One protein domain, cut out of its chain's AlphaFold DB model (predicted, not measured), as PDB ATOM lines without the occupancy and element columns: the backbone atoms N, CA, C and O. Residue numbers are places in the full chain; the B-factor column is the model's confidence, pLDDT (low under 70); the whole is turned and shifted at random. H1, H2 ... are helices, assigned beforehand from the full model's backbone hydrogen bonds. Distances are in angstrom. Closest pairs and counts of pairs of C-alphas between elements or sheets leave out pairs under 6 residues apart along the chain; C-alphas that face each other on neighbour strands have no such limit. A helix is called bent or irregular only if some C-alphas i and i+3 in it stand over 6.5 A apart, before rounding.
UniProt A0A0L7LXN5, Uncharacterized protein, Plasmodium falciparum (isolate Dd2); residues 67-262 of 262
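What this domain is: This is residues 67 to 262 of the 262 residues of an uncharacterized protein of Plasmodium falciparum (isolate Dd2) (UniProt A0A0L7LXN5). An elongated up-and-down bundle of four helices, H1, H2, H6 and H7, makes the body, with H2 in its middle: H6 and H7 lie side by side as a hairpin, H2 packs on both, and H1 folds against the first half of H2. H8 packs beside the beginning of H6, the short H3 and H4 pack on H2, and H5 lies off to one side, touching no helix; residues 208 to 213 stick out at one end. The printed part has 196 residues with eight named helices, H1 to H8 in chain order, and no named strand; the class is all helix. The whole is compact, with a radius of gyration of the C-alphas of 19.1 A, and spans 64 by 39 by 29 A.

Where its parts are: H1, residues 70 to 88, begins at C-alpha 70 (18.503, -6.665, -2.715) and is 27.7 A long. H2, residues 92 to 120, is 42.4 A long. H3, residues 125 to 128, and H4, residues 136 to 139, have four residues each. H5, residues 142 to 156, is 20.2 A long and only just irregular: C-alphas 145 and 148 are 6.7 A apart. H6, residues 175 to 208, is the longest at 49.3 A; it begins at C-alpha 175 (14.873, 15.544, -29.928) and has a kink of 34 degrees near residue 183. H7, residues 218 to 239, is 31.9 A long. H8, residues 246 to 254, is irregular, with C-alphas 250 and 253 7.1 A apart, and ends at C-alpha 254 (18.470, 21.734, -29.789).

How they stand to each other: H2 is the hub, touching five helices. H1 and H2 form a helical hairpin at 36 degrees, only just a steep tilt; their closest C-alphas, Phe 82 and Phe 98, are 5.7 A apart. H2 touches H6 at 34 degrees, only just a shallow tilt, opposite ways, with the C-alphas of His 110 and Gly 185 closest at 4.3 A. H6 and H7 form a helical hairpin at a shallow tilt of 14 degrees, closest at the C-alphas of Pro 186 and Phe 235, 5.8 A. H6 touches H8 with residues 175 to 186 alone, closest at the C-alphas of Ser 179 and Ile 250, 4.2 A. H7 and H8 touch only at the corner. Each O i to N i+4 pair is within hydrogen-bond range in H2 and H7, against 14 of 15 in H1, 9 of 11 in H5, 28 of 30 in H6 and 3 of 5 in H8; H3 and H4 are too short for such a pair.

The domain as a whole: The C-alphas farthest apart, Asn 211 and Cys 258, are 66.0 A apart. The printed part has no cut, and the link from H5 to H6, 18 residues, is long. Mean pLDDT of the printed part is 79.7; it is under 70 at residues 138 to 172, 210 to 216, 244 and 257 to 262.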
ATOM      1  N   TYR A  67      10.664  -7.377  -9.294       81.38
ATOM      2  CA  TYR A  67      11.838  -7.565  -8.441       81.38
ATOM      3  C   TYR A  67      12.561  -6.238  -8.220       81.38
ATOM      4  O   TYR A  67      12.733  -5.462  -9.157       81.38
ATOM      5  N   ILE A  68      12.995  -6.012  -6.981       84.38
ATOM      6  CA  ILE A  68      13.842  -4.886  -6.578       84.38
ATOM      7  C   ILE A  68      15.196  -5.459  -6.171       84.38
ATOM      8  O   ILE A  68      15.249  -6.520  -5.542       84.38
ATOM      9  N   GLY A  69      16.275  -4.757  -6.497       84.38
ATOM     10  CA  GLY A  69      17.626  -5.101  -6.091       84.38
ATOM     11  C   GLY A  69      17.727  -5.262  -4.574       84.38
ATOM     12  O   GLY A  69      17.287  -4.409  -3.796       84.38
ATOM     13  N   ASN A  70      18.343  -6.362  -4.138       87.94
ATOM     14  CA  ASN A  70      18.503  -6.665  -2.715       87.94
ATOM     15  C   ASN A  70      19.305  -5.579  -1.986       87.94
ATOM     16  O   ASN A  70      19.033  -5.282  -0.820       87.94
ATOM     17  N   LEU A  71      20.284  -4.971  -2.662       87.56
ATOM     18  CA  LEU A  71      21.131  -3.944  -2.068       87.56
ATOM     19  C   LEU A  71      20.362  -2.630  -1.847       87.56
ATOM     20  O   LEU A  71      20.451  -2.051  -0.765       87.56
ATOM     21  N   PHE A  72      19.520  -2.219  -2.802       89.69
ATOM     22  CA  PHE A  72      18.622  -1.069  -2.637       89.69
ATOM     23  C   PHE A  72      17.596  -1.296  -1.523       89.69
ATOM     24  O   PHE A  72      17.390  -0.424  -0.674       89.69
ATOM     25  N   LEU A  73      17.008  -2.493  -1.449       91.50
ATOM     26  CA  LEU A  73      16.140  -2.865  -0.330       91.50
ATOM     27  C   LEU A  73      16.877  -2.762   1.011       91.50
ATOM     28  O   LEU A  73      16.388  -2.136   1.945       91.50
ATOM     29  N   THR A  74      18.087  -3.311   1.104       92.44
ATOM     30  CA  THR A  74      18.891  -3.259   2.336       92.44
ATOM     31  C   THR A  74      19.173  -1.818   2.757       92.44
ATOM     32  O   THR A  74      19.044  -1.474   3.932       92.44
ATOM     33  N   ILE A  75      19.487  -0.951   1.796       92.44
ATOM     34  CA  ILE A  75      19.748   0.470   2.033       92.44
ATOM     35  C   ILE A  75      18.499   1.223   2.493       92.44
ATOM     36  O   ILE A  75      18.571   1.987   3.455       92.44
ATOM     37  N   THR A  76      17.342   0.974   1.883       93.44
ATOM     38  CA  THR A  76      16.075   1.603   2.302       93.44
ATOM     39  C   THR A  76      15.631   1.148   3.699       93.44
ATOM     40  O   THR A  76      15.129   1.958   4.489       93.44
ATOM     41  N   TYR A  77      15.890  -0.114   4.063       94.88
ATOM     42  CA  TYR A  77      15.683  -0.602   5.429       94.88
ATOM     43  C   TYR A  77      16.673   0.011   6.428       94.88
ATOM     44  O   TYR A  77      16.251   0.430   7.507       94.88
ATOM     45  N   LEU A  78      17.960   0.130   6.080       95.38
ATOM     46  CA  LEU A  78      18.961   0.800   6.921       95.38
ATOM     47  C   LEU A  78      18.617   2.274   7.147       95.38
ATOM     48  O   LEU A  78      18.668   2.746   8.280       95.38
ATOM     49  N   PHE A  79      18.190   2.985   6.103       95.06
ATOM     50  CA  PHE A  79      17.702   4.360   6.206       95.06
ATOM     51  C   PHE A  79      16.540   4.477   7.206       95.06
ATOM     52  O   PHE A  79      16.559   5.330   8.095       95.06
ATOM     53  N   SER A  80      15.569   3.562   7.125       95.06
ATOM     54  CA  SER A  80      14.440   3.494   8.066       95.06
ATOM     55  C   SER A  80      14.881   3.172   9.499       95.06
ATOM     56  O   SER A  80      14.337   3.716  10.459       95.06
ATOM     57  N   PHE A  81      15.891   2.319   9.659       94.62
ATOM     58  CA  PHE A  81      16.463   1.985  10.961       94.62
ATOM     59  C   PHE A  81      17.204   3.173  11.591       94.62
ATOM     60  O   PHE A  81      17.010   3.467  12.771       94.62
ATOM     61  N   PHE A  82      17.997   3.918  10.815       94.81
ATOM     62  CA  PHE A  82      18.650   5.132  11.314       94.81
ATOM     63  C   PHE A  82      17.648   6.230  11.659       94.81
ATOM     64  O   PHE A  82      17.838   6.915  12.664       94.81
ATOM     65  N   PHE A  83      16.554   6.350  10.900       94.00
ATOM     66  CA  PHE A  83      15.443   7.226  11.266       94.00
ATOM     67  C   PHE A  83      14.884   6.874  12.649       94.00
ATOM     68  O   PHE A  83      14.762   7.750  13.506       94.00
ATOM     69  N   PHE A  84      14.596   5.589  12.887       92.81
ATOM     70  CA  PHE A  84      14.104   5.105  14.177       92.81
ATOM     71  C   PHE A  84      15.071   5.447  15.319       92.81
ATOM     72  O   PHE A  84      14.639   5.914  16.372       92.81
ATOM     73  N   ILE A  85      16.384   5.282  15.119       92.69
ATOM     74  CA  ILE A  85      17.351   5.632  16.165       92.69
ATOM     75  C   ILE A  85      17.400   7.148  16.396       92.69
ATOM     76  O   ILE A  85      17.347   7.570  17.549       92.69
ATOM     77  N   LEU A  86      17.453   7.968  15.341       91.75
ATOM     78  CA  LEU A  86      17.477   9.437  15.461       91.75
ATOM     79  C   LEU A  86      16.218  10.002  16.114       91.75
ATOM     80  O   LEU A  86      16.250  11.083  16.702       91.75
ATOM     81  N   TYR A  87      15.111   9.270  16.028       90.06
ATOM     82  CA  TYR A  87      13.870   9.641  16.684       90.06
ATOM     83  C   TYR A  87      14.024   9.659  18.218       90.06
ATOM     84  O   TYR A  87      13.544  10.586  18.882       90.06
ATOM     85  N   TYR A  88      14.737   8.675  18.776       88.69
ATOM     86  CA  TYR A  88      14.923   8.502  20.223       88.69
ATOM     87  C   TYR A  88      16.267   9.004  20.762       88.69
ATOM     88  O   TYR A  88      16.343   9.349  21.939       88.69
ATOM     89  N   TYR A  89      17.315   9.038  19.938       88.69
ATOM     90  CA  TYR A  89      18.685   9.299  20.374       88.69
ATOM     91  C   TYR A  89      19.351  10.415  19.566       88.69
ATOM     92  O   TYR A  89      19.364  10.413  18.335       88.69
ATOM     93  N   ASN A  90      20.025  11.320  20.277       89.12
ATOM     94  CA  ASN A  90      20.916  12.316  19.686       89.12
ATOM     95  C   ASN A  90      22.286  11.708  19.367       89.12
ATOM     96  O   ASN A  90      23.195  11.764  20.192       89.12
ATOM     97  N   SER A  91      22.448  11.137  18.173       91.75
ATOM     98  CA  SER A  91      23.740  10.617  17.713       91.75
ATOM     99  C   SER A  91      24.186  11.276  16.412       91.75
ATOM    100  O   SER A  91      23.551  11.116  15.369       91.75
ATOM    101  N   TYR A  92      25.324  11.975  16.461       92.12
ATOM    102  CA  TYR A  92      25.931  12.612  15.288       92.12
ATOM    103  C   TYR A  92      26.409  11.594  14.246       92.12
ATOM    104  O   TYR A  92      26.299  11.843  13.050       92.12
ATOM    105  N   ILE A  93      26.888  10.424  14.681       94.38
ATOM    106  CA  ILE A  93      27.317   9.351  13.769       94.38
ATOM    107  C   ILE A  93      26.122   8.868  12.945       94.38
ATOM    108  O   ILE A  93      26.209   8.723  11.729       94.38
ATOM    109  N   ILE A  94      24.982   8.666  13.605       94.50
ATOM    110  CA  ILE A  94      23.764   8.188  12.948       94.50
ATOM    111  C   ILE A  94      23.179   9.267  12.043       94.50
ATOM    112  O   ILE A  94      22.683   8.944  10.972       94.50
ATOM    113  N   PHE A  95      23.296  10.541  12.425       92.19
ATOM    114  CA  PHE A  95      22.957  11.667  11.558       92.19
ATOM    115  C   PHE A  95      23.714  11.593  10.221       92.19
ATOM    116  O   PHE A  95      23.078  11.639   9.169       92.19
ATOM    117  N   VAL A  96      25.040  11.407  10.247       92.88
ATOM    118  CA  VAL A  96      25.847  11.321   9.016       92.88
ATOM    119  C   VAL A  96      25.437  10.111   8.177       92.88
ATOM    120  O   VAL A  96      25.223  10.245   6.974       92.88
ATOM    121  N   LEU A  97      25.274   8.941   8.806       93.94
ATOM    122  CA  LEU A  97      24.847   7.725   8.108       93.94
ATOM    123  C   LEU A  97      23.464   7.899   7.470       93.94
ATOM    124  O   LEU A  97      23.274   7.540   6.313       93.94
ATOM    125  N   PHE A  98      22.514   8.493   8.190       94.38
ATOM    126  CA  PHE A  98      21.170   8.757   7.684       94.38
ATOM    127  C   PHE A  98      21.196   9.621   6.418       94.38
ATOM    128  O   PHE A  98      20.577   9.250   5.421       94.38
ATOM    129  N   VAL A  99      21.942  10.731   6.436       93.00
ATOM    130  CA  VAL A  99      22.081  11.627   5.275       93.00
ATOM    131  C   VAL A  99      22.763  10.906   4.108       93.00
ATOM    132  O   VAL A  99      22.305  11.004   2.972       93.00
ATOM    133  N   PHE A 100      23.805  10.118   4.383       90.44
ATOM    134  CA  PHE A 100      24.507   9.341   3.363       90.44
ATOM    135  C   PHE A 100      23.600   8.309   2.671       90.44
ATOM    136  O   PHE A 100      23.559   8.241   1.445       90.44
ATOM    137  N   PHE A 101      22.821   7.531   3.431       91.38
ATOM    138  CA  PHE A 101      21.891   6.568   2.833       91.38
ATOM    139  C   PHE A 101      20.723   7.251   2.110       91.38
ATOM    140  O   PHE A 101      20.274   6.728   1.092       91.38
ATOM    141  N   ALA A 102      20.268   8.425   2.569       92.56
ATOM    142  CA  ALA A 102      19.290   9.233   1.834       92.56
ATOM    143  C   ALA A 102      19.812   9.608   0.439       92.56
ATOM    144  O   ALA A 102      19.096   9.475  -0.552       92.56
ATOM    145  N   PHE A 103      21.084  10.012   0.361       89.75
ATOM    146  CA  PHE A 103      21.752  10.338  -0.896       89.75
ATOM    147  C   PHE A 103      21.888   9.121  -1.829       89.75
ATOM    148  O   PHE A 103      21.637   9.236  -3.025       89.75
ATOM    149  N   LEU A 104      22.213   7.933  -1.305       88.44
ATOM    150  CA  LEU A 104      22.274   6.713  -2.126       88.44
ATOM    151  C   LEU A 104      20.907   6.321  -2.710       88.44
ATOM    152  O   LEU A 104      20.825   5.903  -3.864       88.44
ATOM    153  N   ILE A 105      19.837   6.456  -1.919       90.81
ATOM    154  CA  ILE A 105      18.464   6.198  -2.382       90.81
ATOM    155  C   ILE A 105      18.093   7.190  -3.484       90.81
ATOM    156  O   ILE A 105      17.590   6.771  -4.524       90.81
ATOM    157  N   TYR A 106      18.376   8.475  -3.258       89.44
ATOM    158  CA  TYR A 106      18.196   9.546  -4.235       89.44
ATOM    159  C   TYR A 106      18.866   9.209  -5.572       89.44
ATOM    160  O   TYR A 106      18.179   9.142  -6.588       89.44
ATOM    161  N   LEU A 107      20.167   8.897  -5.553       85.56
ATOM    162  CA  LEU A 107      20.934   8.601  -6.761       85.56
ATOM    163  C   LEU A 107      20.317   7.435  -7.543       85.56
ATOM    164  O   LEU A 107      20.169   7.496  -8.754       85.56
ATOM    165  N   CYS A 108      19.883   6.376  -6.863       85.81
ATOM    166  CA  CYS A 108      19.285   5.240  -7.566       85.81
ATOM    167  C   CYS A 108      17.908   5.515  -8.144       85.81
ATOM    168  O   CYS A 108      17.576   4.956  -9.185       85.81
ATOM    169  N   LEU A 109      17.101   6.344  -7.484       89.81
ATOM    170  CA  LEU A 109      15.817   6.764  -8.036       89.81
ATOM    171  C   LEU A 109      16.013   7.636  -9.280       89.81
ATOM    172  O   LEU A 109      15.299   7.435 -10.262       89.81
ATOM    173  N   HIS A 110      17.013   8.519  -9.242       90.25
ATOM    174  CA  HIS A 110      17.422   9.366 -10.356       90.25
ATOM    175  C   HIS A 110      17.778   8.537 -11.593       90.25
ATOM    176  O   HIS A 110      17.150   8.663 -12.647       90.25
ATOM    177  N   GLU A 111      18.692   7.582 -11.435       85.00
ATOM    178  CA  GLU A 111      19.144   6.764 -12.562       85.00
ATOM    179  C   GLU A 111      18.125   5.746 -13.044       85.00
ATOM    180  O   GLU A 111      18.004   5.468 -14.244       85.00
ATOM    181  N   PHE A 112      17.312   5.241 -12.123       86.62
ATOM    182  CA  PHE A 112      16.167   4.431 -12.488       86.62
ATOM    183  C   PHE A 112      15.177   5.208 -13.360       86.62
ATOM    184  O   PHE A 112      14.627   4.638 -14.305       86.62
ATOM    185  N   ALA A 113      14.949   6.496 -13.083       89.38
ATOM    186  CA  ALA A 113      14.032   7.313 -13.868       89.38
ATOM    187  C   ALA A 113      14.521   7.481 -15.314       89.38
ATOM    188  O   ALA A 113      13.746   7.217 -16.243       89.38
ATOM    189  N   HIS A 114      15.809   7.789 -15.506       87.25
ATOM    190  CA  HIS A 114      16.429   7.831 -16.833       87.25
ATOM    191  C   HIS A 114      16.263   6.510 -17.579       87.25
ATOM    192  O   HIS A 114      15.756   6.491 -18.707       87.25
ATOM    193  N   ALA A 115      16.619   5.394 -16.939       85.00
ATOM    194  CA  ALA A 115      16.522   4.065 -17.536       85.00
ATOM    195  C   ALA A 115      15.076   3.692 -17.902       85.00
ATOM    196  O   ALA A 115      14.821   3.131 -18.971       85.00
ATOM    197  N   LEU A 116      14.111   4.028 -17.043       88.06
ATOM    198  CA  LEU A 116      12.693   3.746 -17.255       88.06
ATOM    199  C   LEU A 116      12.130   4.533 -18.439       88.06
ATOM    200  O   LEU A 116      11.380   3.979 -19.250       88.06
ATOM    201  N   VAL A 117      12.466   5.818 -18.551       88.19
ATOM    202  CA  VAL A 117      11.998   6.657 -19.659       88.19
ATOM    203  C   VAL A 117      12.699   6.279 -20.966       88.19
ATOM    204  O   VAL A 117      12.032   6.171 -21.996       88.19
ATOM    205  N   ALA A 118      13.995   5.965 -20.926       84.88
ATOM    206  CA  ALA A 118      14.735   5.456 -22.080       84.88
ATOM    207  C   ALA A 118      14.148   4.136 -22.602       84.88
ATOM    208  O   ALA A 118      13.895   3.999 -23.802       84.88
ATOM    209  N   TYR A 119      13.826   3.206 -21.698       85.62
ATOM    210  CA  TYR A 119      13.153   1.958 -22.050       85.62
ATOM    211  C   TYR A 119      11.790   2.204 -22.710       85.62
ATOM    212  O   TYR A 119      11.484   1.613 -23.747       85.62
ATOM    213  N   LYS A 120      10.984   3.132 -22.171       87.00
ATOM    214  CA  LYS A 120       9.689   3.510 -22.767       87.00
ATOM    215  C   LYS A 120       9.817   4.097 -24.172       87.00
ATOM    216  O   LYS A 120       8.896   3.934 -24.971       87.00
ATOM    217  N   TYR A 121      10.928   4.760 -24.481       84.88
ATOM    218  CA  TYR A 121      11.205   5.284 -25.819       84.88
ATOM    219  C   TYR A 121      11.936   4.303 -26.745       84.88
ATOM    220  O   TYR A 121      12.210   4.658 -27.890       84.88
ATOM    221  N   GLY A 122      12.174   3.065 -26.299       80.25
ATOM    222  CA  GLY A 122      12.650   1.970 -27.146       80.25
ATOM    223  C   GLY A 122      14.088   1.519 -26.893       80.25
ATOM    224  O   GLY A 122      14.548   0.620 -27.596       80.25
ATOM    225  N   ASP A 123      14.794   2.072 -25.899       80.12
ATOM    226  CA  ASP A 123      16.118   1.567 -25.520       80.12
ATOM    227  C   ASP A 123      15.994   0.293 -24.667       80.12
ATOM    228  O   ASP A 123      15.963   0.309 -23.434       80.12
ATOM    229  N   ILE A 124      15.917  -0.849 -25.351       78.19
ATOM    230  CA  ILE A 124      15.841  -2.178 -24.729       78.19
ATOM    231  C   ILE A 124      17.127  -2.574 -23.988       78.19
ATOM    232  O   ILE A 124      17.096  -3.510 -23.184       78.19
ATOM    233  N   THR A 125      18.251  -1.875 -24.196       76.25
ATOM    234  CA  THR A 125      19.514  -2.212 -23.515       76.25
ATOM    235  C   THR A 125      19.458  -1.978 -22.012       76.25
ATOM    236  O   THR A 125      20.162  -2.660 -21.265       76.25
ATOM    237  N   MET A 126      18.550  -1.112 -21.554       76.12
ATOM    238  CA  MET A 126      18.311  -0.845 -20.132       76.12
ATOM    239  C   MET A 126      17.804  -2.077 -19.369       76.12
ATOM    240  O   MET A 126      18.086  -2.214 -18.176       76.12
ATOM    241  N   ILE A 127      17.114  -3.006 -20.048       75.38
ATOM    242  CA  ILE A 127      16.736  -4.298 -19.455       75.38
ATOM    243  C   ILE A 127      17.985  -5.156 -19.240       75.38
ATOM    244  O   ILE A 127      18.200  -5.669 -18.145       75.38
ATOM    245  N   TYR A 128      18.813  -5.307 -20.277       72.38
ATOM    246  CA  TYR A 128      19.980  -6.194 -20.244       72.38
ATOM    247  C   TYR A 128      21.066  -5.712 -19.279       72.38
ATOM    248  O   TYR A 128      21.733  -6.533 -18.658       72.38
ATOM    249  N   LYS A 129      21.211  -4.392 -19.116       72.00
ATOM    250  CA  LYS A 129      22.098  -3.781 -18.113       72.00
ATOM    251  C   LYS A 129      21.562  -3.893 -16.683       72.00
ATOM    252  O   LYS A 129      22.262  -3.576 -15.732       72.00
ATOM    253  N   GLY A 130      20.313  -4.324 -16.522       73.12
ATOM    254  CA  GLY A 130      19.692  -4.523 -15.223       73.12
ATOM    255  C   GLY A 130      19.334  -3.234 -14.477       73.12
ATOM    256  O   GLY A 130      19.049  -3.290 -13.280       73.12
ATOM    257  N   TYR A 131      19.306  -2.080 -15.151       76.44
ATOM    258  CA  TYR A 131      18.985  -0.795 -14.515       76.44
ATOM    259  C   TYR A 131      17.521  -0.793 -14.043       76.44
ATOM    260  O   TYR A 131      17.193  -0.351 -12.948       76.44
ATOM    261  N   LEU A 132      16.621  -1.450 -14.778       79.25
ATOM    262  CA  LEU A 132      15.207  -1.539 -14.393       79.25
ATOM    263  C   LEU A 132      14.929  -2.354 -13.110       79.25
ATOM    264  O   LEU A 132      13.786  -2.377 -12.658       79.25
ATOM    265  N   TYR A 133      15.937  -2.997 -12.508       78.94
ATOM    266  CA  TYR A 133      15.784  -3.744 -11.256       78.94
ATOM    267  C   TYR A 133      16.078  -2.920  -9.996       78.94
ATOM    268  O   TYR A 133      16.003  -3.481  -8.907       78.94
ATOM    269  N   LEU A 134      16.375  -1.613 -10.096       79.62
ATOM    270  CA  LEU A 134      16.688  -0.775  -8.920       79.62
ATOM    271  C   LEU A 134      17.809  -1.395  -8.063       79.62
ATOM    272  O   LEU A 134      17.683  -1.516  -6.848       79.62
ATOM    273  N   ASP A 135      18.896  -1.842  -8.691       76.94
ATOM    274  CA  ASP A 135      20.066  -2.348  -7.971       76.94
ATOM    275  C   ASP A 135      21.217  -1.349  -8.057       76.94
ATOM    276  O   ASP A 135      21.715  -1.052  -9.138       76.94
ATOM    277  N   ILE A 136      21.650  -0.857  -6.897       70.62
ATOM    278  CA  ILE A 136      22.741   0.110  -6.735       70.62
ATOM    279  C   ILE A 136      24.022  -0.358  -7.423       70.62
ATOM    280  O   ILE A 136      24.723   0.462  -8.003       70.62
ATOM    281  N   LEU A 137      24.321  -1.659  -7.407       71.81
ATOM    282  CA  LEU A 137      25.532  -2.178  -8.052       71.81
ATOM    283  C   LEU A 137      25.518  -1.999  -9.568       71.81
ATOM    284  O   LEU A 137      26.578  -1.838 -10.160       71.81
ATOM    285  N   ASN A 138      24.333  -1.988 -10.179       69.19
ATOM    286  CA  ASN A 138      24.205  -1.771 -11.614       69.19
ATOM    287  C   ASN A 138      24.410  -0.292 -11.975       69.19
ATOM    288  O   ASN A 138      24.737   0.008 -13.113       69.19
ATOM    289  N   TYR A 139      24.242   0.623 -11.016       65.12
ATOM    290  CA  TYR A 139      24.478   2.058 -11.204       65.12
ATOM    291  C   TYR A 139      25.882   2.494 -10.768       65.12
ATOM    292  O   TYR A 139      26.433   3.454 -11.301       65.12
ATOM    293  N   LEU A 140      26.484   1.786  -9.807       60.06
ATOM    294  CA  LEU A 140      27.852   2.007  -9.344       60.06
ATOM    295  C   LEU A 140      28.863   1.349 -10.288       60.06
ATOM    296  O   LEU A 140      29.614   0.452  -9.900       60.06
ATOM    297  N   ASP A 141      28.935   1.835 -11.524       61.59
ATOM    298  CA  ASP A 141      30.072   1.523 -12.382       61.59
ATOM    299  C   ASP A 141      31.305   2.256 -11.834       61.59
ATOM    300  O   ASP A 141      31.428   3.476 -11.961       61.59
ATOM    301  N   ILE A 142      32.228   1.516 -11.207       51.22
ATOM    302  CA  ILE A 142      33.453   2.027 -10.546       51.22
ATOM    303  C   ILE A 142      34.257   2.972 -11.452       51.22
ATOM    304  O   ILE A 142      34.874   3.935 -10.993       51.22
ATOM    305  N   PHE A 143      34.243   2.719 -12.757       48.19
ATOM    306  CA  PHE A 143      34.945   3.549 -13.729       48.19
ATOM    307  C   PHE A 143      34.300   4.938 -13.894       48.19
ATOM    308  O   PHE A 143      34.986   5.955 -13.978       48.19
ATOM    309  N   HIS A 144      32.974   4.994 -13.872       53.75
ATOM    310  CA  HIS A 144      32.180   6.191 -14.143       53.75
ATOM    311  C   HIS A 144      31.865   7.002 -12.886       53.75
ATOM    312  O   HIS A 144      31.905   8.230 -12.903       53.75
ATOM    313  N   THR A 145      31.645   6.322 -11.768       55.44
ATOM    314  CA  THR A 145      31.336   6.948 -10.475       55.44
ATOM    315  C   THR A 145      32.576   7.345  -9.682       55.44
ATOM    316  O   THR A 145      32.486   8.209  -8.811       55.44
ATOM    317  N   LEU A 146      33.737   6.751  -9.975       55.19
ATOM    318  CA  LEU A 146      34.949   6.945  -9.179       55.19
ATOM    319  C   LEU A 146      36.112   7.473 -10.016       55.19
ATOM    320  O   LEU A 146      36.675   8.502  -9.664       55.19
ATOM    321  N   ILE A 147      36.449   6.834 -11.141       57.97
ATOM    322  CA  ILE A 147      37.651   7.186 -11.920       57.97
ATOM    323  C   ILE A 147      37.470   8.499 -12.699       57.97
ATOM    324  O   ILE A 147      38.321   9.381 -12.595       57.97
ATOM    325  N   ILE A 148      36.369   8.670 -13.438       62.28
ATOM    326  CA  ILE A 148      36.107   9.903 -14.209       62.28
ATOM    327  C   ILE A 148      35.962  11.143 -13.302       62.28
ATOM    328  O   ILE A 148      36.631  12.145 -13.577       62.28
ATOM    329  N   PRO A 149      35.190  11.105 -12.199       60.12
ATOM    330  CA  PRO A 149      35.106  12.220 -11.265       60.12
ATOM    331  C   PRO A 149      36.448  12.529 -10.601       60.12
ATOM    332  O   PRO A 149      36.769  13.701 -10.440       60.12
ATOM    333  N   LEU A 150      37.268  11.518 -10.265       60.88
ATOM    334  CA  LEU A 150      38.613  11.761  -9.723       60.88
ATOM    335  C   LEU A 150      39.501  12.475 -10.740       60.88
ATOM    336  O   LEU A 150      40.154  13.457 -10.404       60.88
ATOM    337  N   ILE A 151      39.549  11.972 -11.974       61.09
ATOM    338  CA  ILE A 151      40.413  12.521 -13.022       61.09
ATOM    339  C   ILE A 151      39.979  13.945 -13.365       61.09
ATOM    340  O   ILE A 151      40.819  14.838 -13.427       61.09
ATOM    341  N   THR A 152      38.677  14.179 -13.539       56.81
ATOM    342  CA  THR A 152      38.150  15.528 -13.784       56.81
ATOM    343  C   THR A 152      38.434  16.446 -12.603       56.81
ATOM    344  O   THR A 152      38.990  17.514 -12.820       56.81
ATOM    345  N   LEU A 153      38.237  15.996 -11.361       64.50
ATOM    346  CA  LEU A 153      38.620  16.753 -10.166       64.50
ATOM    347  C   LEU A 153      40.116  17.112 -10.144       64.50
ATOM    348  O   LEU A 153      40.457  18.245  -9.814       64.50
ATOM    349  N   PHE A 154      41.009  16.200 -10.535       67.06
ATOM    350  CA  PHE A 154      42.449  16.479 -10.609       67.06
ATOM    351  C   PHE A 154      42.826  17.478 -11.714       67.06
ATOM    352  O   PHE A 154      43.819  18.187 -11.566       67.06
ATOM    353  N   ILE A 155      42.062  17.537 -12.806       64.12
ATOM    354  CA  ILE A 155      42.359  18.397 -13.962       64.12
ATOM    355  C   ILE A 155      41.705  19.777 -13.820       64.12
ATOM    356  O   ILE A 155      42.341  20.793 -14.089       64.12
ATOM    357  N   THR A 156      40.434  19.824 -13.423       53.53
ATOM    358  CA  THR A 156      39.606  21.040 -13.423       53.53
ATOM    359  C   THR A 156      39.362  21.601 -12.020       53.53
ATOM    360  O   THR A 156      38.870  22.720 -11.895       53.53
ATOM    361  N   GLY A 157      39.691  20.853 -10.959       51.44
ATOM    362  CA  GLY A 157      39.353  21.200  -9.573       51.44
ATOM    363  C   GLY A 157      37.891  20.925  -9.202       51.44
ATOM    364  O   GLY A 157      37.493  21.187  -8.067       51.44
ATOM    365  N   PHE A 158      37.092  20.391 -10.132       48.19
ATOM    366  CA  PHE A 158      35.679  20.071  -9.945       48.19
ATOM    367  C   PHE A 158      35.419  18.647 -10.443       48.19
ATOM    368  O   PHE A 158      35.688  18.331 -11.600       48.19
ATOM    369  N   GLY A 159      34.920  17.771  -9.570       49.22
ATOM    370  CA  GLY A 159      34.542  16.418  -9.970       49.22
ATOM    371  C   GLY A 159      33.287  16.494 -10.824       49.22
ATOM    372  O   GLY A 159      32.215  16.790 -10.302       49.22
ATOM    373  N   ILE A 160      33.422  16.265 -12.126       52.69
ATOM    374  CA  ILE A 160      32.264  16.140 -13.006       52.69
ATOM    375  C   ILE A 160      31.725  14.728 -12.768       52.69
ATOM    376  O   ILE A 160      32.472  13.768 -13.000       52.69
ATOM    377  N   PRO A 161      30.491  14.560 -12.253       51.09
ATOM    378  CA  PRO A 161      29.908  13.237 -12.109       51.09
ATOM    379  C   PRO A 161      29.885  12.577 -13.488       51.09
ATOM    380  O   PRO A 161      29.389  13.127 -14.468       51.09
ATOM    381  N   GLY A 162      30.534  11.422 -13.581       46.19
ATOM    382  CA  GLY A 162      30.804  10.750 -14.838       46.19
ATOM    383  C   GLY A 162      29.614   9.949 -15.324       46.19
ATOM    384  O   GLY A 162      29.791   8.780 -15.633       46.19
ATOM    385  N   ASN A 163      28.431  10.542 -15.435       48.97
ATOM    386  CA  ASN A 163      27.272   9.855 -15.989       48.97
ATOM    387  C   ASN A 163      27.068  10.222 -17.457       48.97
ATOM    388  O   ASN A 163      26.029  10.702 -17.898       48.97
ATOM    389  N   LEU A 164      28.103   9.923 -18.249       47.53
ATOM    390  CA  LEU A 164      27.954   9.767 -19.691       47.53
ATOM    391  C   LEU A 164      27.222   8.440 -19.925       47.53
ATOM    392  O   LEU A 164      27.829   7.392 -20.159       47.53
ATOM    393  N   TYR A 165      25.903   8.460 -19.760       51.75
ATOM    394  CA  TYR A 165      25.080   7.291 -20.004       51.75
ATOM    395  C   TYR A 165      25.292   6.802 -21.427       51.75
ATOM    396  O   TYR A 165      25.050   7.516 -22.398       51.75
ATOM    397  N   TRP A 166      25.663   5.529 -21.541       50.62
ATOM    398  CA  TRP A 166      25.594   4.738 -22.765       50.62
ATOM    399  C   TRP A 166      24.127   4.487 -23.161       50.62
ATOM    400  O   TRP A 166      23.723   3.336 -23.367       50.62
ATOM    401  N   LEU A 167      23.314   5.546 -23.195       57.03
ATOM    402  CA  LEU A 167      22.077   5.578 -23.948       57.03
ATOM    403  C   LEU A 167      22.455   5.224 -25.368       57.03
ATOM    404  O   LEU A 167      23.346   5.830 -25.973       57.03
ATOM    405  N   GLN A 168      21.782   4.230 -25.918       56.84
ATOM    406  CA  GLN A 168      21.919   3.960 -27.331       56.84
ATOM    407  C   GLN A 168      21.070   4.990 -28.078       56.84
ATOM    408  O   GLN A 168      20.033   4.660 -28.644       56.84
ATOM    409  N   LEU A 169      21.547   6.245 -28.087       62.00
ATOM    410  CA  LEU A 169      20.891   7.429 -28.663       62.00
ATOM    411  C   LEU A 169      20.438   7.182 -30.110       62.00
ATOM    412  O   LEU A 169      19.454   7.760 -30.554       62.00
ATOM    413  N   HIS A 170      21.095   6.257 -30.822       61.44
ATOM    414  CA  HIS A 170      20.706   5.834 -32.169       61.44
ATOM    415  C   HIS A 170      19.285   5.241 -32.274       61.44
ATOM    416  O   HIS A 170      18.689   5.290 -33.352       61.44
ATOM    417  N   PHE A 171      18.722   4.703 -31.186       60.84
ATOM    418  CA  PHE A 171      17.341   4.219 -31.157       60.84
ATOM    419  C   PHE A 171      16.322   5.345 -30.939       60.84
ATOM    420  O   PHE A 171      15.154   5.195 -31.308       60.84
ATOM    421  N   ILE A 172      16.747   6.492 -30.402       69.44
ATOM    422  CA  ILE A 172      15.869   7.609 -30.045       69.44
ATOM    423  C   ILE A 172      15.847   8.612 -31.201       69.44
ATOM    424  O   ILE A 172      16.802   9.339 -31.457       69.44
ATOM    425  N   ARG A 173      14.727   8.654 -31.930       70.94
ATOM    426  CA  ARG A 173      14.615   9.443 -33.172       70.94
ATOM    427  C   ARG A 173      14.173  10.891 -32.963       70.94
ATOM    428  O   ARG A 173      14.324  11.699 -33.875       70.94
ATOM    429  N   SER A 174      13.602  11.228 -31.806       84.06
ATOM    430  CA  SER A 174      13.067  12.567 -31.539       84.06
ATOM    431  C   SER A 174      13.891  13.325 -30.505       84.06
ATOM    432  O   SER A 174      14.147  12.834 -29.408       84.06
ATOM    433  N   ARG A 175      14.203  14.586 -30.824       84.44
ATOM    434  CA  ARG A 175      14.873  15.544 -29.928       84.44
ATOM    435  C   ARG A 175      14.123  15.733 -28.606       84.44
ATOM    436  O   ARG A 175      14.735  15.811 -27.545       84.44
ATOM    437  N   PHE A 176      12.788  15.729 -28.667       86.69
ATOM    438  CA  PHE A 176      11.933  15.833 -27.483       86.69
ATOM    439  C   PHE A 176      12.028  14.599 -26.584       86.69
ATOM    440  O   PHE A 176      12.015  14.736 -25.368       86.69
ATOM    441  N   GLN A 177      12.135  13.401 -27.166       86.62
ATOM    442  CA  GLN A 177      12.263  12.162 -26.391       86.62
ATOM    443  C   GLN A 177      13.597  12.131 -25.649       86.62
ATOM    444  O   GLN A 177      13.625  11.813 -24.468       86.62
ATOM    445  N   LEU A 178      14.675  12.533 -26.329       84.12
ATOM    446  CA  LEU A 178      16.015  12.621 -25.751       84.12
ATOM    447  C   LEU A 178      16.030  13.587 -24.559       84.12
ATOM    448  O   LEU A 178      16.409  13.208 -23.456       84.12
ATOM    449  N   SER A 179      15.470  14.782 -24.747       88.50
ATOM    450  CA  SER A 179      15.356  15.787 -23.683       88.50
ATOM    451  C   SER A 179      14.501  15.304 -22.510       88.50
ATOM    452  O   SER A 179      14.808  15.584 -21.356       88.50
ATOM    453  N   PHE A 180      13.426  14.555 -22.779       89.81
ATOM    454  CA  PHE A 180      12.554  14.025 -21.732       89.81
ATOM    455  C   PHE A 180      13.211  12.898 -20.926       89.81
ATOM    456  O   PHE A 180      12.932  12.761 -19.737       89.81
ATOM    457  N   ILE A 181      14.108  12.119 -21.542       87.19
ATOM    458  CA  ILE A 181      14.932  11.143 -20.820       87.19
ATOM    459  C   ILE A 181      15.818  11.874 -19.818       87.19
ATOM    460  O   ILE A 181      15.769  11.532 -18.642       87.19
ATOM    461  N   PHE A 182      16.553  12.907 -20.233       85.19
ATOM    462  CA  PHE A 182      17.391  13.688 -19.314       85.19
ATOM    463  C   PHE A 182      16.580  14.469 -18.273       85.19
ATOM    464  O   PHE A 182      17.007  14.625 -17.142       85.19
ATOM    465  N   LEU A 183      15.359  14.890 -18.594       91.75
ATOM    466  CA  LEU A 183      14.483  15.536 -17.616       91.75
ATOM    467  C   LEU A 183      13.950  14.561 -16.546       91.75
ATOM    468  O   LEU A 183      13.541  14.987 -15.466       91.75
ATOM    469  N   SER A 184      13.920  13.257 -16.830       92.44
ATOM    470  CA  SER A 184      13.275  12.280 -15.946       92.44
ATOM    471  C   SER A 184      13.991  12.064 -14.608       92.44
ATOM    472  O   SER A 184      13.298  11.913 -13.599       92.44
ATOM    473  N   GLY A 185      15.326  12.136 -14.571       89.81
ATOM    474  CA  GLY A 185      16.114  12.125 -13.333       89.81
ATOM    475  C   GLY A 185      15.745  13.288 -12.414       89.81
ATOM    476  O   GLY A 185      15.158  13.041 -11.357       89.81
ATOM    477  N   PRO A 186      15.922  14.556 -12.840       92.56
ATOM    478  CA  PRO A 186      15.516  15.732 -12.069       92.56
ATOM    479  C   PRO A 186      14.036  15.733 -11.651       92.56
ATOM    480  O   PRO A 186      13.684  16.234 -10.583       92.56
ATOM    481  N   LEU A 187      13.134  15.151 -12.449       94.94
ATOM    482  CA  LEU A 187      11.734  14.979 -12.038       94.94
ATOM    483  C   LEU A 187      11.581  13.991 -10.874       94.94
ATOM    484  O   LEU A 187      10.775  14.228  -9.971       94.94
ATOM    485  N   SER A 188      12.337  12.894 -10.878       94.31
ATOM    486  CA  SER A 188      12.348  11.943  -9.763       94.31
ATOM    487  C   SER A 188      12.958  12.548  -8.493       94.31
ATOM    488  O   SER A 188      12.443  12.310  -7.397       94.31
ATOM    489  N   ASP A 189      13.951  13.428  -8.648       93.69
ATOM    490  CA  ASP A 189      14.570  14.182  -7.557       93.69
ATOM    491  C   ASP A 189      13.539  15.052  -6.839       93.69
ATOM    492  O   ASP A 189      13.412  14.996  -5.615       93.69
ATOM    493  N   ILE A 190      12.738  15.806  -7.603       95.88
ATOM    494  CA  ILE A 190      11.646  16.625  -7.062       95.88
ATOM    495  C   ILE A 190      10.654  15.754  -6.288       95.88
ATOM    496  O   ILE A 190      10.247  16.122  -5.185       95.88
ATOM    497  N   LEU A 191      10.258  14.602  -6.838       95.94
ATOM    498  CA  LEU A 191       9.329  13.693  -6.161       95.94
ATOM    499  C   LEU A 191       9.902  13.192  -4.830       95.94
ATOM    500  O   LEU A 191       9.178  13.151  -3.830       95.94
ATOM    501  N   TYR A 192      11.192  12.862  -4.790       95.25
ATOM    502  CA  TYR A 192      11.855  12.413  -3.570       95.25
ATOM    503  C   TYR A 192      12.018  13.543  -2.539       95.25
ATOM    504  O   TYR A 192      11.734  13.344  -1.355       95.25
ATOM    505  N   ILE A 193      12.361  14.759  -2.975       95.75
ATOM    506  CA  ILE A 193      12.403  15.955  -2.117       95.75
ATOM    507  C   ILE A 193      11.028  16.212  -1.496       95.75
ATOM    508  O   ILE A 193      10.915  16.354  -0.276       95.75
ATOM    509  N   LEU A 194       9.968  16.231  -2.311       96.38
ATOM    510  CA  LEU A 194       8.595  16.439  -1.841       96.38
ATOM    511  C   LEU A 194       8.172  15.367  -0.835       96.38
ATOM    512  O   LEU A 194       7.515  15.685   0.157       96.38
ATOM    513  N   PHE A 195       8.586  14.119  -1.053       94.69
ATOM    514  CA  PHE A 195       8.346  13.026  -0.119       94.69
ATOM    515  C   PHE A 195       8.998  13.297   1.246       94.69
ATOM    516  O   PHE A 195       8.313  13.246   2.269       94.69
ATOM    517  N   ILE A 196      10.282  13.666   1.294       93.94
ATOM    518  CA  ILE A 196      10.964  13.963   2.567       93.94
ATOM    519  C   ILE A 196      10.369  15.208   3.245       93.94
ATOM    520  O   ILE A 196      10.139  15.195   4.456       93.94
ATOM    521  N   VAL A 197      10.062  16.264   2.483       94.62
ATOM    522  CA  VAL A 197       9.433  17.493   3.002       94.62
ATOM    523  C   VAL A 197       8.046  17.208   3.582       94.62
ATOM    524  O   VAL A 197       7.695  17.741   4.639       94.62
ATOM    525  N   PHE A 198       7.262  16.337   2.943       93.75
ATOM    526  CA  PHE A 198       5.983  15.880   3.481       93.75
ATOM    527  C   PHE A 198       6.165  15.227   4.858       93.75
ATOM    528  O   PHE A 198       5.473  15.603   5.806       93.75
ATOM    529  N   PHE A 199       7.140  14.324   5.006       90.81
ATOM    530  CA  PHE A 199       7.439  13.711   6.303       90.81
ATOM    531  C   PHE A 199       7.932  14.722   7.331       90.81
ATOM    532  O   PHE A 199       7.456  14.711   8.464       90.81
ATOM    533  N   TYR A 200       8.827  15.634   6.952       91.12
ATOM    534  CA  TYR A 200       9.288  16.703   7.836       91.12
ATOM    535  C   TYR A 200       8.109  17.504   8.412       91.12
ATOM    536  O   TYR A 200       8.021  17.704   9.627       91.12
ATOM    537  N   ASN A 201       7.162  17.901   7.556       91.00
ATOM    538  CA  ASN A 201       5.959  18.619   7.972       91.00
ATOM    539  C   ASN A 201       5.034  17.756   8.839       91.00
ATOM    540  O   ASN A 201       4.525  18.247   9.846       91.00
ATOM    541  N   LEU A 202       4.867  16.473   8.504       89.19
ATOM    542  CA  LEU A 202       4.086  15.523   9.297       89.19
ATOM    543  C   LEU A 202       4.641  15.402  10.726       89.19
ATOM    544  O   LEU A 202       3.900  15.567  11.694       89.19
ATOM    545  N   TYR A 203       5.949  15.186  10.884       87.44
ATOM    546  CA  TYR A 203       6.579  15.081  12.207       87.44
ATOM    547  C   TYR A 203       6.592  16.419  12.961       87.44
ATOM    548  O   TYR A 203       6.412  16.439  14.180       87.44
ATOM    549  N   SER A 204       6.753  17.543  12.254       86.00
ATOM    550  CA  SER A 204       6.663  18.889  12.838       86.00
ATOM    551  C   SER A 204       5.254  19.186  13.369       86.00
ATOM    552  O   SER A 204       5.101  19.725  14.468       86.00
ATOM    553  N   TYR A 205       4.216  18.762  12.643       85.62
ATOM    554  CA  TYR A 205       2.824  18.880  13.072       85.62
ATOM    555  C   TYR A 205       2.570  18.134  14.390       85.62
ATOM    556  O   TYR A 205       2.035  18.722  15.332       85.62
ATOM    557  N   PHE A 206       3.029  16.882  14.502       80.62
ATOM    558  CA  PHE A 206       2.893  16.104  15.741       80.62
ATOM    559  C   PHE A 206       3.705  16.677  16.909       80.62
ATOM    560  O   PHE A 206       3.244  16.607  18.046       80.62
ATOM    561  N   LYS A 207       4.866  17.287  16.642       77.38
ATOM    562  CA  LYS A 207       5.698  17.946  17.661       77.38
ATOM    563  C   LYS A 207       5.060  19.221  18.224       77.38
ATOM    564  O   LYS A 207       5.159  19.482  19.420       77.38
ATOM    565  N   ASN A 208       4.448  20.044  17.372       74.62
ATOM    566  CA  ASN A 208       3.923  21.360  17.760       74.62
ATOM    567  C   ASN A 208       2.541  21.296  18.426       74.62
ATOM    568  O   ASN A 208       2.104  22.268  19.052       74.62
ATOM    569  N   HIS A 209       1.836  20.171  18.310       74.00
ATOM    570  CA  HIS A 209       0.537  19.996  18.939       74.00
ATOM    571  C   HIS A 209       0.712  19.843  20.464       74.00
ATOM    572  O   HIS A 209       0.983  18.755  20.962       74.00
ATOM    573  N   LYS A 210       0.529  20.949  21.209       53.84
ATOM    574  CA  LYS A 210       0.791  21.142  22.662       53.84
ATOM    575  C   LYS A 210       0.208  20.092  23.633       53.84
ATOM    576  O   LYS A 210       0.526  20.133  24.815       53.84
ATOM    577  N   ASN A 211      -0.626  19.168  23.156       53.31
ATOM    578  CA  ASN A 211      -1.222  18.086  23.948       53.31
ATOM    579  C   ASN A 211      -0.461  16.754  23.834       53.31
ATOM    580  O   ASN A 211      -0.832  15.782  24.488       53.31
ATOM    581  N   LEU A 212       0.574  16.692  22.997       54.62
ATOM    582  CA  LEU A 212       1.387  15.507  22.770       54.62
ATOM    583  C   LEU A 212       2.841  15.874  23.081       54.62
ATOM    584  O   LEU A 212       3.492  16.550  22.294       54.62
ATOM    585  N   ASN A 213       3.395  15.390  24.196       55.16
ATOM    586  CA  ASN A 213       4.839  15.481  24.474       55.16
ATOM    587  C   ASN A 213       5.646  14.500  23.591       55.16
ATOM    588  O   ASN A 213       6.679  13.962  23.991       55.16
ATOM    589  N   VAL A 214       5.173  14.233  22.372       57.44
ATOM    590  CA  VAL A 214       5.918  13.496  21.357       57.44
ATOM    591  C   VAL A 214       6.946  14.469  20.806       57.44
ATOM    592  O   VAL A 214       6.686  15.199  19.854       57.44
ATOM    593  N   GLN A 215       8.092  14.550  21.473       61.00
ATOM    594  CA  GLN A 215       9.188  15.411  21.052       61.00
ATOM    595  C   GLN A 215      10.246  14.558  20.351       61.00
ATOM    596  O   GLN A 215      11.162  14.069  21.014       61.00
ATOM    597  N   PRO A 216      10.147  14.364  19.018       63.38
ATOM    598  CA  PRO A 216      11.288  13.889  18.263       63.38
ATOM    599  C   PRO A 216      12.460  14.827  18.532       63.38
ATOM    600  O   PRO A 216      12.306  16.058  18.576       63.38
ATOM    601  N   HIS A 217      13.622  14.224  18.747       75.25
ATOM    602  CA  HIS A 217      14.826  14.954  19.086       75.25
ATOM    603  C   HIS A 217      15.184  15.974  17.995       75.25
ATOM    604  O   HIS A 217      14.894  15.789  16.810       75.25
ATOM    605  N   SER A 218      15.827  17.077  18.390       80.19
ATOM    606  CA  SER A 218      16.228  18.147  17.465       80.19
ATOM    607  C   SER A 218      17.108  17.634  16.322       80.19
ATOM    608  O   SER A 218      16.985  18.130  15.203       80.19
ATOM    609  N   ILE A 219      17.929  16.607  16.575       89.19
ATOM    610  CA  ILE A 219      18.835  16.036  15.577       89.19
ATOM    611  C   ILE A 219      18.100  15.436  14.371       89.19
ATOM    612  O   ILE A 219      18.607  15.537  13.262       89.19
ATOM    613  N   LEU A 220      16.903  14.865  14.554       90.12
ATOM    614  CA  LEU A 220      16.135  14.248  13.468       90.12
ATOM    615  C   LEU A 220      15.631  15.301  12.477       90.12
ATOM    616  O   LEU A 220      15.648  15.104  11.267       90.12
ATOM    617  N   PHE A 221      15.196  16.458  12.975       90.94
ATOM    618  CA  PHE A 221      14.788  17.553  12.094       90.94
ATOM    619  C   PHE A 221      15.984  18.135  11.347       90.94
ATOM    620  O   PHE A 221      15.862  18.455  10.168       90.94
ATOM    621  N   ILE A 222      17.139  18.219  12.010       92.00
ATOM    622  CA  ILE A 222      18.392  18.636  11.376       92.00
ATOM    623  C   ILE A 222      18.811  17.608  10.313       92.00
ATOM    624  O   ILE A 222      19.196  18.003   9.217       92.00
ATOM    625  N   SER A 223      18.686  16.303  10.576       93.56
ATOM    626  CA  SER A 223      19.023  15.243   9.613       93.56
ATOM    627  C   SER A 223      18.115  15.266   8.383       93.56
ATOM    628  O   SER A 223      18.600  15.162   7.262       93.56
ATOM    629  N   LEU A 224      16.808  15.464   8.569       93.69
ATOM    630  CA  LEU A 224      15.866  15.618   7.458       93.69
ATOM    631  C   LEU A 224      16.141  16.893   6.654       93.69
ATOM    632  O   LEU A 224      16.178  16.837   5.429       93.69
ATOM    633  N   ALA A 225      16.355  18.026   7.326       94.12
ATOM    634  CA  ALA A 225      16.625  19.297   6.657       94.12
ATOM    635  C   ALA A 225      17.931  19.248   5.853       94.12
ATOM    636  O   ALA A 225      17.948  19.652   4.698       94.12
ATOM    637  N   THR A 226      18.999  18.699   6.435       93.19
ATOM    638  CA  THR A 226      20.294  18.542   5.749       93.19
ATOM    639  C   THR A 226      20.213  17.575   4.573       93.19
ATOM    640  O   THR A 226      20.747  17.893   3.516       93.19
ATOM    641  N   ALA A 227      19.503  16.448   4.706       93.62
ATOM    642  CA  ALA A 227      19.249  15.556   3.577       93.62
ATOM    643  C   ALA A 227      18.528  16.300   2.438       93.62
ATOM    644  O   ALA A 227      18.988  16.264   1.302       93.62
ATOM    645  N   VAL A 228      17.455  17.041   2.743       95.25
ATOM    646  CA  VAL A 228      16.740  17.845   1.736       95.25
ATOM    647  C   VAL A 228      17.648  18.891   1.094       95.25
ATOM    648  O   VAL A 228      17.599  19.038  -0.121       95.25
ATOM    649  N   SER A 229      18.492  19.587   1.863       93.19
ATOM    650  CA  SER A 229      19.447  20.554   1.308       93.19
ATOM    651  C   SER A 229      20.378  19.906   0.281       93.19
ATOM    652  O   SER A 229      20.434  20.383  -0.846       93.19
ATOM    653  N   PHE A 230      21.009  18.772   0.611       89.81
ATOM    654  CA  PHE A 230      21.880  18.058  -0.331       89.81
ATOM    655  C   PHE A 230      21.148  17.587  -1.592       89.81
ATOM    656  O   PHE A 230      21.704  17.642  -2.690       89.81
ATOM    657  N   LEU A 231      19.905  17.122  -1.452       91.25
ATOM    658  CA  LEU A 231      19.077  16.721  -2.589       91.25
ATOM    659  C   LEU A 231      18.728  17.915  -3.485       91.25
ATOM    660  O   LEU A 231      18.772  17.789  -4.703       91.25
ATOM    661  N   VAL A 232      18.384  19.064  -2.895       93.69
ATOM    662  CA  VAL A 232      18.096  20.297  -3.643       93.69
ATOM    663  C   VAL A 232      19.346  20.777  -4.373       93.69
ATOM    664  O   VAL A 232      19.252  21.120  -5.548       93.69
ATOM    665  N   ASP A 233      20.509  20.752  -3.721       88.06
ATOM    666  CA  ASP A 233      21.780  21.114  -4.353       88.06
ATOM    667  C   ASP A 233      22.088  20.183  -5.536       88.06
ATOM    668  O   ASP A 233      22.412  20.655  -6.625       88.06
ATOM    669  N   SER A 234      21.910  18.870  -5.358       86.00
ATOM    670  CA  SER A 234      22.116  17.875  -6.423       86.00
ATOM    671  C   SER A 234      21.149  18.088  -7.591       86.00
ATOM    672  O   SER A 234      21.574  18.143  -8.741       86.00
ATOM    673  N   PHE A 235      19.866  18.323  -7.306       90.81
ATOM    674  CA  PHE A 235      18.852  18.656  -8.307       90.81
ATOM    675  C   PHE A 235      19.198  19.929  -9.098       90.81
ATOM    676  O   PHE A 235      19.079  19.958 -10.323       90.81
ATOM    677  N   LEU A 236      19.637  20.988  -8.411       90.88
ATOM    678  CA  LEU A 236      20.032  22.246  -9.049       90.88
ATOM    679  C   LEU A 236      21.259  22.066  -9.947       90.88
ATOM    680  O   LEU A 236      21.297  22.632 -11.042       90.88
ATOM    681  N   LEU A 237      22.239  21.275  -9.505       85.12
ATOM    682  CA  LEU A 237      23.408  20.931 -10.310       85.12
ATOM    683  C   LEU A 237      23.010  20.114 -11.543       85.12
ATOM    684  O   LEU A 237      23.424  20.459 -12.647       85.12
ATOM    685  N   ASN A 238      22.140  19.117 -11.381       86.38
ATOM    686  CA  ASN A 238      21.647  18.287 -12.480       86.38
ATOM    687  C   ASN A 238      20.832  19.080 -13.510       86.38
ATOM    688  O   ASN A 238      20.830  18.719 -14.676       86.38
ATOM    689  N   LEU A 239      20.197  20.197 -13.140       88.25
ATOM    690  CA  LEU A 239      19.543  21.102 -14.097       88.25
ATOM    691  C   LEU A 239      20.494  22.087 -14.786       88.25
ATOM    692  O   LEU A 239      20.102  22.741 -15.759       88.25
ATOM    693  N   CYS A 240      21.716  22.244 -14.284       85.56
ATOM    694  CA  CYS A 240      22.661  23.197 -14.841       85.56
ATOM    695  C   CYS A 240      23.104  22.741 -16.244       85.56
ATOM    696  O   CYS A 240      23.440  21.569 -16.423       85.56
ATOM    697  N   PRO A 241      23.142  23.634 -17.252       83.12
ATOM    698  CA  PRO A 241      23.554  23.283 -18.611       83.12
ATOM    699  C   PRO A 241      25.084  23.177 -18.728       83.12
ATOM    700  O   PRO A 241      25.716  23.891 -19.506       83.12
ATOM    701  N   ILE A 242      25.686  22.310 -17.915       77.75
ATOM    702  CA  ILE A 242      27.124  22.038 -17.858       77.75
ATOM    703  C   ILE A 242      27.356  20.602 -18.333       77.75
ATOM    704  O   ILE A 242      26.626  19.690 -17.949       77.75
ATOM    705  N   LEU A 243      28.390  20.403 -19.156       70.62
ATOM    706  CA  LEU A 243      28.818  19.084 -19.626       70.62
ATOM    707  C   LEU A 243      28.966  18.101 -18.451       70.62
ATOM    708  O   LEU A 243      29.691  18.374 -17.495       70.62
ATOM    709  N   GLY A 244      28.286  16.956 -18.546       68.75
ATOM    710  CA  GLY A 244      28.269  15.905 -17.521       68.75
ATOM    711  C   GLY A 244      27.049  15.914 -16.594       68.75
ATOM    712  O   GLY A 244      26.825  14.920 -15.916       68.75
ATOM    713  N   PHE A 245      26.240  16.979 -16.600       77.75
ATOM    714  CA  PHE A 245      24.953  17.042 -15.896       77.75
ATOM    715  C   PHE A 245      23.773  16.897 -16.867       77.75
ATOM    716  O   PHE A 245      23.892  17.213 -18.057       77.75
ATOM    717  N   ASP A 246      22.606  16.481 -16.366       82.88
ATOM    718  CA  ASP A 246      21.422  16.239 -17.207       82.88
ATOM    719  C   ASP A 246      20.943  17.484 -17.951       82.88
ATOM    720  O   ASP A 246      20.433  17.391 -19.067       82.88
ATOM    721  N   GLY A 247      21.141  18.668 -17.368       85.25
ATOM    722  CA  GLY A 247      20.786  19.955 -17.949       85.25
ATOM    723  C   GLY A 247      21.443  20.182 -19.305       85.25
ATOM    724  O   GLY A 247      20.830  20.786 -20.190       85.25
ATOM    725  N   TRP A 248      22.650  19.644 -19.513       82.19
ATOM    726  CA  TRP A 248      23.272  19.615 -20.834       82.19
ATOM    727  C   TRP A 248      22.517  18.691 -21.789       82.19
ATOM    728  O   TRP A 248      22.142  19.131 -22.872       82.19
ATOM    729  N   GLY A 249      22.215  17.458 -21.376       79.69
ATOM    730  CA  GLY A 249      21.473  16.490 -22.193       79.69
ATOM    731  C   GLY A 249      20.047  16.936 -22.554       79.69
ATOM    732  O   GLY A 249      19.515  16.549 -23.596       79.69
ATOM    733  N   ILE A 250      19.431  17.809 -21.749       87.00
ATOM    734  CA  ILE A 250      18.150  18.459 -22.077       87.00
ATOM    735  C   ILE A 250      18.308  19.451 -23.244       87.00
ATOM    736  O   ILE A 250      17.409  19.572 -24.078       87.00
ATOM    737  N   LEU A 251      19.427  20.178 -23.312       86.25
ATOM    738  CA  LEU A 251      19.662  21.217 -24.321       86.25
ATOM    739  C   LEU A 251      20.369  20.702 -25.578       86.25
ATOM    740  O   LEU A 251      20.118  21.234 -26.664       86.25
ATOM    741  N   GLU A 252      21.214  19.677 -25.447       82.56
ATOM    742  CA  GLU A 252      22.018  19.070 -26.518       82.56
ATOM    743  C   GLU A 252      21.227  18.849 -27.822       82.56
ATOM    744  O   GLU A 252      21.684  19.292 -28.879       82.56
ATOM    745  N   PRO A 253      19.991  18.302 -27.807       82.44
ATOM    746  CA  PRO A 253      19.240  18.032 -29.036       82.44
ATOM    747  C   PRO A 253      18.852  19.282 -29.836       82.44
ATOM    748  O   PRO A 253      18.466  19.171 -31.007       82.44
ATOM    749  N   TYR A 254      18.879  20.456 -29.204       85.44
ATOM    750  CA  TYR A 254      18.470  21.734 -29.789       85.44
ATOM    751  C   TYR A 254      19.651  22.642 -30.141       85.44
ATOM    752  O   TYR A 254      19.451  23.649 -30.825       85.44
ATOM    753  N   LEU A 255      20.865  22.293 -29.711       82.88
ATOM    754  CA  LEU A 255      22.071  23.053 -30.017       82.88
ATOM    755  C   LEU A 255      22.460  22.905 -31.506       82.88
ATOM    756  O   LEU A 255      22.246  21.858 -32.124       82.88
ATOM    757  N   PRO A 256      23.004  23.965 -32.134       75.06
ATOM    758  CA  PRO A 256      23.465  23.910 -33.515       75.06
ATOM    759  C   PRO A 256      24.699  23.003 -33.647       75.06
ATOM    760  O   PRO A 256      25.544  22.942 -32.758       75.06
ATOM    761  N   TYR A 257      24.829  22.339 -34.801       62.25
ATOM    762  CA  TYR A 257      25.826  21.288 -35.075       62.25
ATOM    763  C   TYR A 257      27.287  21.685 -34.769       62.25
ATOM    764  O   TYR A 257      28.107  20.837 -34.439       62.25
ATOM    765  N   CYS A 258      27.618  22.976 -34.836       61.09
ATOM    766  CA  CYS A 258      28.949  23.509 -34.538       61.09
ATOM    767  C   CYS A 258      29.348  23.463 -33.049       61.09
ATOM    768  O   CYS A 258      30.542  23.525 -32.768       61.09
ATOM    769  N   LEU A 259      28.398  23.333 -32.118       59.03
ATOM    770  CA  LEU A 259      28.669  23.167 -30.681       59.03
ATOM    771  C   LEU A 259      28.685  21.693 -30.241       59.03
ATOM    772  O   LEU A 259      29.213  21.395 -29.180       59.03
ATOM    773  N   ASN A 260      28.151  20.774 -31.055       54.25
ATOM    774  CA  ASN A 260      28.006  19.357 -30.690       54.25
ATOM    775  C   ASN A 260      29.263  18.501 -30.946       54.25
ATOM    776  O   ASN A 260      29.272  17.323 -30.612       54.25
ATOM    777  N   ASN A 261      30.297  19.075 -31.577       48.41
ATOM    778  CA  ASN A 261      31.551  18.400 -31.953       48.41
ATOM    779  C   ASN A 261      32.783  18.908 -31.166       48.41
ATOM    780  O   ASN A 261      33.909  18.623 -31.578       48.41
ATOM    781  N   MET A 262      32.592  19.701 -30.103       44.38
ATOM    782  CA  MET A 262      33.668  20.119 -29.186       44.38
ATOM    783  C   MET A 262      33.833  19.109 -28.055       44.38
ATOM    784  O   MET A 262      35.000  18.858 -27.687       44.38
TER     785      MET A 262